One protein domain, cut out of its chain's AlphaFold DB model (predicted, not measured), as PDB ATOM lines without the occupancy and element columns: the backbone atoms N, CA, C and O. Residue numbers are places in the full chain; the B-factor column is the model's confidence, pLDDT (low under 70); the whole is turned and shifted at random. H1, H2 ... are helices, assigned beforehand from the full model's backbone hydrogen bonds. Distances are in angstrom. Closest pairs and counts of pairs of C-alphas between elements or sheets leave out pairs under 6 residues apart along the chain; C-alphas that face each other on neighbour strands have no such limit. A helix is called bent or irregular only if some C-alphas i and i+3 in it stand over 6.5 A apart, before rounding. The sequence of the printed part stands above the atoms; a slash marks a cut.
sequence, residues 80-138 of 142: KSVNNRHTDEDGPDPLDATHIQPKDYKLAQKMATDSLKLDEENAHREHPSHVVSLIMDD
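AT A GLANCE: This is residues 80 to 138 of the 142 residues of an uncharacterized protein of Pisolithus microcarpus 441 (UniProt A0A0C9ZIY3). What shape does a first look show? H1, H2 and H3 follow each other in an arc round H4, which is shorter than H2 and crosses its later part at a steep angle, while residues 80 to 93, a long stretch with no named element, form one end of the longest axis. What is it made of? The printed part has 59 residues with four named helices, in the order H1, H2, H3, H4, and no named strand; the class is all helix. How large is its outline? It is compact, with a radius of gyration of the C-alphas of 11.7 A and spans of 32 by 25 by 21 A.

IN THESE COORDINATES: Where does the first helix begin? After residues 80 to 93, H1 takes residues 94 to 97, from C-alpha 94 at (163.577, 131.187, 160.215), and is 5.9 A long. Which helix is the longest? H2, residues 102 to 115, measures 20.1 A from C-alpha 102 at (158.883, 140.048, 154.425) to C-alpha 115. It is irregular: C-alphas 103 and 106 are 7.4 A apart. What follows it? H3, residues 120 to 123, is 5.3 A long. H4, residues 130 to 137, is 10.7 A long and ends with C-alpha 137 at (170.214, 122.121, 158.732).

HOW THE PARTS SIT: How does H1 stand to the other helices? H1 and H4 only just touch, with 3 pairs of C-alphas within 8 A, the closest being those of Pro 94 and Ser 133 at 6.5 A. H1 is close to H2 but not clearly touching, the closest C-alphas being those of Leu 95 and Tyr 105 at 7.1 A; H1 and H3 are apart. How do H2 and H4 meet? H2 touches H4 with residues 109 to 113 alone; the closest C-alphas are those of Ala 112 and Val 132, 6.0 A apart. They run the same way at a steep tilt of 66 degrees. Where is H3? It touches no helix but is near H2, the closest C-alphas being those of Thr 113 and Ala 123 at 7.5 A. What do the backbones show? In H4 every O i to N i+4 pair is within hydrogen-bond range, in H2 8 of 10 are, and H1 and H3 are too short for such a pair.

THE WHOLE: How far does it reach? The two C-alphas farthest apart, those of Val 82 and Asp 119, are 32.3 A apart. Is it continuous? The printed part has no cut; the links H1 to H2 and H2 to H3 are tight, and H3 to H4 is short. Where is confidence low? The mean pLDDT of the printed part is 72.4, and residues 80 to 90 and 119 to 129 are under 70.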
ATOM      1  N   LYS A  80     162.568 125.259 170.179       47.22
ATOM      2  CA  LYS A  80     161.994 123.964 169.756       47.22
ATOM      3  C   LYS A  80     161.515 123.114 170.949       47.22
ATOM      4  O   LYS A  80     160.696 122.218 170.763       47.22
ATOM      5  N   SER A  81     162.004 123.376 172.168       38.66
ATOM      6  CA  SER A  81     161.748 122.533 173.349       38.66
ATOM      7  C   SER A  81     160.452 122.862 174.109       38.66
ATOM      8  O   SER A  81     159.872 121.978 174.739       38.66
ATOM      9  N   VAL A  82     159.946 124.102 174.049       41.94
ATOM     10  CA  VAL A  82     158.803 124.506 174.899       41.94
ATOM     11  C   VAL A  82     157.446 124.335 174.211       41.94
ATOM     12  O   VAL A  82     156.473 124.038 174.896       41.94
ATOM     13  N   ASN A  83     157.368 124.410 172.878       37.75
ATOM     14  CA  ASN A  83     156.126 124.156 172.141       37.75
ATOM     15  C   ASN A  83     156.341 123.115 171.042       37.75
ATOM     16  O   ASN A  83     156.576 123.395 169.872       37.75
ATOM     17  N   ASN A  84     156.242 121.868 171.478       37.25
ATOM     18  CA  ASN A  84     155.999 120.704 170.650       37.25
ATOM     19  C   ASN A  84     154.795 120.967 169.716       37.25
ATOM     20  O   ASN A  84     153.676 121.096 170.206       37.25
ATOM     21  N   ARG A  85     155.044 120.887 168.401       41.91
ATOM     22  CA  ARG A  85     154.081 120.609 167.311       41.91
ATOM     23  C   ARG A  85     153.307 121.813 166.759       41.91
ATOM     24  O   ARG A  85     152.619 122.500 167.496       41.91
ATOM     25  N   HIS A  86     153.324 121.894 165.422       39.59
ATOM     26  CA  HIS A  86     152.587 122.810 164.540       39.59
ATOM     27  C   HIS A  86     153.247 124.203 164.472       39.59
ATOM     28  O   HIS A  86     153.284 124.941 165.440       39.59
ATOM     29  N   THR A  87     153.948 124.588 163.403       51.28
ATOM     30  CA  THR A  87     153.429 124.753 162.030       51.28
ATOM     31  C   THR A  87     152.184 125.649 161.976       51.28
ATOM     32  O   THR A  87     151.388 125.531 161.052       51.28
ATOM     33  N   ASP A  88     152.004 126.526 162.963       54.53
ATOM     34  CA  ASP A  88     150.993 127.580 162.930       54.53
ATOM     35  C   ASP A  88     151.626 128.869 162.383       54.53
ATOM     36  O   ASP A  88     152.773 129.180 162.710       54.53
ATOM     37  N   GLU A  89     150.887 129.633 161.568       60.09
ATOM     38  CA  GLU A  89     151.340 130.903 160.955       60.09
ATOM     39  C   GLU A  89     151.844 131.950 161.972       60.09
ATOM     40  O   GLU A  89     152.462 132.940 161.592       60.09
ATOM     41  N   ASP A  90     151.577 131.756 163.266       65.62
ATOM     42  CA  ASP A  90     151.987 132.654 164.348       65.62
ATOM     43  C   ASP A  90     153.280 132.207 165.070       65.62
ATOM     44  O   ASP A  90     153.725 132.875 166.009       65.62
ATOM     45  N   GLY A  91     153.889 131.089 164.656       72.50
ATOM     46  CA  GLY A  91     155.172 130.604 165.172       72.50
ATOM     47  C   GLY A  91     156.385 131.404 164.668       72.50
ATOM     48  O   GLY A  91     156.242 132.250 163.782       72.50
ATOM     49  N   PRO A  92     157.588 131.160 165.223       76.56
ATOM     50  CA  PRO A  92     158.813 131.821 164.777       76.56
ATOM     51  C   PRO A  92     159.191 131.376 163.357       76.56
ATOM     52  O   PRO A  92     159.286 130.176 163.085       76.56
ATOM     53  N   ASP A  93     159.442 132.333 162.462       82.69
ATOM     54  CA  ASP A  93     159.894 132.051 161.095       82.69
ATOM     55  C   ASP A  93     161.433 132.120 161.017       82.69
ATOM     56  O   ASP A  93     162.021 133.110 161.463       82.69
ATOM     57  N   PRO A  94     162.128 131.116 160.442       82.88
ATOM     58  CA  PRO A  94     163.577 131.187 160.215       82.88
ATOM     59  C   PRO A  94     164.014 132.408 159.390       82.88
ATOM     60  O   PRO A  94     165.143 132.880 159.534       82.88
ATOM     61  N   LEU A  95     163.143 132.951 158.534       87.12
ATOM     62  CA  LEU A  95     163.442 134.128 157.720       87.12
ATOM     63  C   LEU A  95     163.473 135.434 158.532       87.12
ATOM     64  O   LEU A  95     164.127 136.385 158.090       87.12
ATOM     65  N   ASP A  96     162.862 135.487 159.719       87.38
ATOM     66  CA  ASP A  96     162.840 136.680 160.589       87.38
ATOM     67  C   ASP A  96     164.207 136.985 161.223       87.38
ATOM     68  O   ASP A  96     164.509 138.133 161.566       87.38
ATOM     69  N   ALA A  97     165.075 135.977 161.328       85.69
ATOM     70  CA  ALA A  97     166.460 136.146 161.764       85.69
ATOM     71  C   ALA A  97     167.382 136.669 160.644       85.69
ATOM     72  O   ALA A  97     168.546 136.981 160.890       85.69
ATOM     73  N   THR A  98     166.883 136.788 159.410       87.00
ATOM     74  CA  THR A  98     167.679 137.209 158.249       87.00
ATOM     75  C   THR A  98     167.440 138.673 157.875       87.00
ATOM     76  O   THR A  98     166.517 139.324 158.353       87.00
ATOM     77  N   HIS A  99     168.265 139.209 156.972       86.75
ATOM     78  CA  HIS A  99     168.041 140.527 156.356       86.75
ATOM     79  C   HIS A  99     167.030 140.504 155.193       86.75
ATOM     80  O   HIS A  99     166.861 141.513 154.499       86.75
ATOM     81  N   ILE A 100     166.383 139.366 154.928       89.25
ATOM     82  CA  ILE A 100     165.380 139.251 153.868       89.25
ATOM     83  C   ILE A 100     164.139 140.030 154.309       89.25
ATOM     84  O   ILE A 100     163.677 139.916 155.442       89.25
ATOM     85  N   GLN A 101     163.593 140.859 153.421       88.62
ATOM     86  CA  GLN A 101     162.372 141.594 153.738       88.62
ATOM     87  C   GLN A 101     161.148 140.670 153.645       88.62
ATOM     88  O   GLN A 101     161.094 139.853 152.727       88.62
ATOM     89  N   PRO A 102     160.100 140.869 154.470       87.81
ATOM     90  CA  PRO A 102     158.883 140.048 154.425       87.81
ATOM     91  C   PRO A 102     158.213 139.965 153.045       87.81
ATOM     92  O   PRO A 102     157.653 138.942 152.665       87.81
ATOM     93  N   LYS A 103     158.316 141.030 152.237       87.62
ATOM     94  CA  LYS A 103     157.797 141.051 150.857       87.62
ATOM     95  C   LYS A 103     158.488 140.026 149.937       87.62
ATOM     96  O   LYS A 103     157.897 139.609 148.944       87.62
ATOM     97  N   ASP A 104     159.721 139.648 150.273       90.50
ATOM     98  CA  ASP A 104     160.596 138.774 149.495       90.50
ATOM     99  C   ASP A 104     160.639 137.340 150.069       90.50
ATOM    100  O   ASP A 104     161.310 136.481 149.501       90.50
ATOM    101  N   TYR A 105     159.890 137.032 151.141       89.00
ATOM    102  CA  TYR A 105     159.867 135.687 151.749       89.00
ATOM    103  C   TYR A 105     159.438 134.604 150.763       89.00
ATOM    104  O   TYR A 105     160.090 133.567 150.668       89.00
ATOM    105  N   LYS A 106     158.423 134.876 149.934       88.00
ATOM    106  CA  LYS A 106     157.986 133.942 148.882       88.00
ATOM    107  C   LYS A 106     159.092 133.628 147.876       88.00
ATOM    108  O   LYS A 106     159.175 132.511 147.374       88.00
ATOM    109  N   LEU A 107     159.930 134.618 147.566       89.88
ATOM    110  CA  LEU A 107     161.045 134.434 146.646       89.88
ATOM    111  C   LEU A 107     162.147 133.591 147.295       89.88
ATOM    112  O   LEU A 107     162.646 132.669 146.659       89.88
ATOM    113  N   ALA A 108     162.483 133.871 148.555       88.62
ATOM    114  CA  ALA A 108     163.469 133.104 149.312       88.62
ATOM    115  C   ALA A 108     163.056 131.633 149.472       88.62
ATOM    116  O   ALA A 108     163.859 130.738 149.223       88.62
ATOM    117  N   GLN A 109     161.787 131.380 149.801       86.38
ATOM    118  CA  GLN A 109     161.221 130.031 149.892       86.38
ATOM    119  C   GLN A 109     161.310 129.296 148.551       86.38
ATOM    120  O   GLN A 109     161.721 128.143 148.513       86.38
ATOM    121  N   LYS A 110     161.001 129.971 147.437       86.50
ATOM    122  CA  LYS A 110     161.142 129.372 146.107       86.50
ATOM    123  C   LYS A 110     162.597 129.027 145.776       86.50
ATOM    124  O   LYS A 110     162.867 127.916 145.343       86.50
ATOM    125  N   MET A 111     163.531 129.948 146.021       87.81
ATOM    126  CA  MET A 111     164.965 129.695 145.814       87.81
ATOM    127  C   MET A 111     165.464 128.522 146.666       87.81
ATOM    128  O   MET A 111     166.304 127.747 146.210       87.81
ATOM    129  N   ALA A 112     164.939 128.379 147.885       86.19
ATOM    130  CA  ALA A 112     165.228 127.247 148.749       86.19
ATOM    131  C   ALA A 112     164.720 125.929 148.135       86.19
ATOM    132  O   ALA A 112     165.495 124.990 147.948       86.19
ATOM    133  N   THR A 113     163.452 125.876 147.726       84.25
ATOM    134  CA  THR A 113     162.874 124.699 147.056       84.25
ATOM    135  C   THR A 113     163.666 124.306 145.807       84.25
ATOM    136  O   THR A 113     164.012 123.134 145.645       84.25
ATOM    137  N   ASP A 114     164.022 125.291 144.974       85.75
ATOM    138  CA  ASP A 114     164.821 125.092 143.760       85.75
ATOM    139  C   ASP A 114     166.216 124.522 144.091       85.75
ATOM    140  O   ASP A 114     166.718 123.646 143.384       85.75
ATOM    141  N   SER A 115     166.836 124.982 145.185       85.94
ATOM    142  CA  SER A 115     168.163 124.524 145.627       85.94
ATOM    143  C   SER A 115     168.147 123.072 146.110       85.94
ATOM    144  O   SER A 115     169.038 122.303 145.754       85.94
ATOM    145  N   LEU A 116     167.110 122.673 146.852       81.06
ATOM    146  CA  LEU A 116     166.936 121.290 147.316       81.06
ATOM    147  C   LEU A 116     166.434 120.337 146.221       81.06
ATOM    148  O   LEU A 116     166.305 119.139 146.475       81.06
ATOM    149  N   LYS A 117     166.143 120.841 145.009       77.44
ATOM    150  CA  LYS A 117     165.542 120.076 143.899       77.44
ATOM    151  C   LYS A 117     164.320 119.269 144.347       77.44
ATOM    152  O   LYS A 117     164.077 118.167 143.851       77.44
ATOM    153  N   LEU A 118     163.574 119.797 145.316       70.56
ATOM    154  CA  LEU A 118     162.325 119.191 145.745       70.56
ATOM    155  C   LEU A 118     161.306 119.436 144.637       70.56
ATOM    156  O   LEU A 118     161.074 120.582 144.257       70.56
ATOM    157  N   ASP A 119     160.698 118.366 144.123       67.50
ATOM    158  CA  ASP A 119     159.563 118.511 143.214       67.50
ATOM    159  C   ASP A 119     158.481 119.347 143.903       67.50
ATOM    160  O   ASP A 119     158.126 119.086 145.059       67.50
ATOM    161  N   GLU A 120     157.947 120.342 143.187       61.78
ATOM    162  CA  GLU A 120     156.980 121.309 143.721       61.78
ATOM    163  C   GLU A 120     155.785 120.601 144.395       61.78
ATOM    164  O   GLU A 120     155.255 121.101 145.381       61.78
ATOM    165  N   GLU A 121     155.417 119.392 143.954       60.00
ATOM    166  CA  GLU A 121     154.351 118.563 144.536       60.00
ATOM    167  C   GLU A 121     154.625 118.104 145.987       60.00
ATOM    168  O   GLU A 121     153.696 118.031 146.796       60.00
ATOM    169  N   ASN A 122     155.886 117.853 146.362       55.88
ATOM    170  CA  ASN A 122     156.256 117.455 147.728       55.88
ATOM    171  C   ASN A 122     156.301 118.646 148.700       55.88
ATOM    172  O   ASN A 122     156.046 118.471 149.889       55.88
ATOM    173  N   ALA A 123     156.547 119.863 148.202       54.91
ATOM    174  CA  ALA A 123     156.624 121.080 149.016       54.91
ATOM    175  C   ALA A 123     155.254 121.590 149.517       54.91
ATOM    176  O   ALA A 123     155.195 122.402 150.435       54.91
ATOM    177  N   HIS A 124     154.139 121.120 148.944       54.78
ATOM    178  CA  HIS A 124     152.792 121.617 149.268       54.78
ATOM    179  C   HIS A 124     152.168 121.008 150.536       54.78
ATOM    180  O   HIS A 124     151.081 121.427 150.936       54.78
ATOM    181  N   ARG A 125     152.798 120.003 151.161       51.97
ATOM    182  CA  ARG A 125     152.242 119.338 152.357       51.97
ATOM    183  C   ARG A 125     152.671 119.974 153.682       51.97
ATOM    184  O   ARG A 125     152.112 119.614 154.714       51.97
ATOM    185  N   GLU A 126     153.616 120.910 153.662       61.09
ATOM    186  CA  GLU A 126     154.221 121.506 154.858       61.09
ATOM    187  C   GLU A 126     154.227 123.042 154.790       61.09
ATOM    188  O   GLU A 126     153.944 123.637 153.750       61.09
ATOM    189  N   HIS A 127     154.509 123.708 155.918       64.50
ATOM    190  CA  HIS A 127     154.611 125.170 155.960       64.50
ATOM    191  C   HIS A 127     155.732 125.645 155.035       64.50
ATOM    192  O   HIS A 127     156.814 125.056 155.046       64.50
ATOM    193  N   PRO A 128     155.534 126.733 154.278       65.50
ATOM    194  CA  PRO A 128     156.493 127.159 153.262       65.50
ATOM    195  C   PRO A 128     157.881 127.502 153.837       65.50
ATOM    196  O   PRO A 128     158.889 127.342 153.154       65.50
ATOM    197  N   SER A 129     157.964 127.897 155.112       68.12
ATOM    198  CA  SER A 129     159.238 128.147 155.812       68.12
ATOM    199  C   SER A 129     159.935 126.873 156.331       68.12
ATOM    200  O   SER A 129     161.067 126.942 156.809       68.12
ATOM    201  N   HIS A 130     159.315 125.689 156.208       75.69
ATOM    202  CA  HIS A 130     159.955 124.409 156.542       75.69
ATOM    203  C   HIS A 130     161.124 124.108 155.600       75.69
ATOM    204  O   HIS A 130     162.202 123.737 156.053       75.69
ATOM    205  N   VAL A 131     160.949 124.379 154.302       78.44
ATOM    206  CA  VAL A 131     161.997 124.211 153.283       78.44
ATOM    207  C   VAL A 131     163.244 125.037 153.622       78.44
ATOM    208  O   VAL A 131     164.366 124.574 153.451       78.44
ATOM    209  N   VAL A 132     163.056 126.241 154.171       80.12
ATOM    210  CA  VAL A 132     164.160 127.107 154.614       80.12
ATOM    211  C   VAL A 132     164.909 126.482 155.792       80.12
ATOM    212  O   VAL A 132     166.137 126.495 155.809       80.12
ATOM    213  N   SER A 133     164.183 125.890 156.744       79.38
ATOM    214  CA  SER A 133     164.795 125.194 157.883       79.38
ATOM    215  C   SER A 133     165.605 123.975 157.428       79.38
ATOM    216  O   SER A 133     166.702 123.759 157.930       79.38
ATOM    217  N   LEU A 134     165.105 123.223 156.439       80.69
ATOM    218  CA  LEU A 134     165.814 122.071 155.871       80.69
ATOM    219  C   LEU A 134     167.162 122.464 155.256       80.69
ATOM    220  O   LEU A 134     168.143 121.769 155.481       80.69
ATOM    221  N   ILE A 135     167.229 123.588 154.533       81.38
ATOM    222  CA  ILE A 135     168.501 124.087 153.979       81.38
ATOM    223  C   ILE A 135     169.456 124.547 155.075       81.38
ATOM    224  O   ILE A 135     170.657 124.335 154.959       81.38
ATOM    225  N   MET A 136     168.947 125.195 156.126       78.50
ATOM    226  CA  MET A 136     169.786 125.648 157.239       78.50
ATOM    227  C   MET A 136     170.424 124.478 158.001       78.50
ATOM    228  O   MET A 136     171.544 124.620 158.487       78.50
ATOM    229  N   ASP A 137     169.730 123.341 158.079       77.50
ATOM    230  CA  ASP A 137     170.214 122.121 158.732       77.50
ATOM    231  C   ASP A 137     171.048 121.216 157.789       77.50
ATOM    232  O   ASP A 137     171.693 120.269 158.257       77.50
ATOM    233  N   ASP A 138     171.073 121.489 156.476       76.56
ATOM    234  CA  ASP A 138     171.819 120.699 155.487       76.56
ATOM    235  C   ASP A 138     173.336 120.947 155.598       76.56
ATOM    236  O   ASP A 138     173.926 121.813 154.954       76.56
TER     237      ASP A 138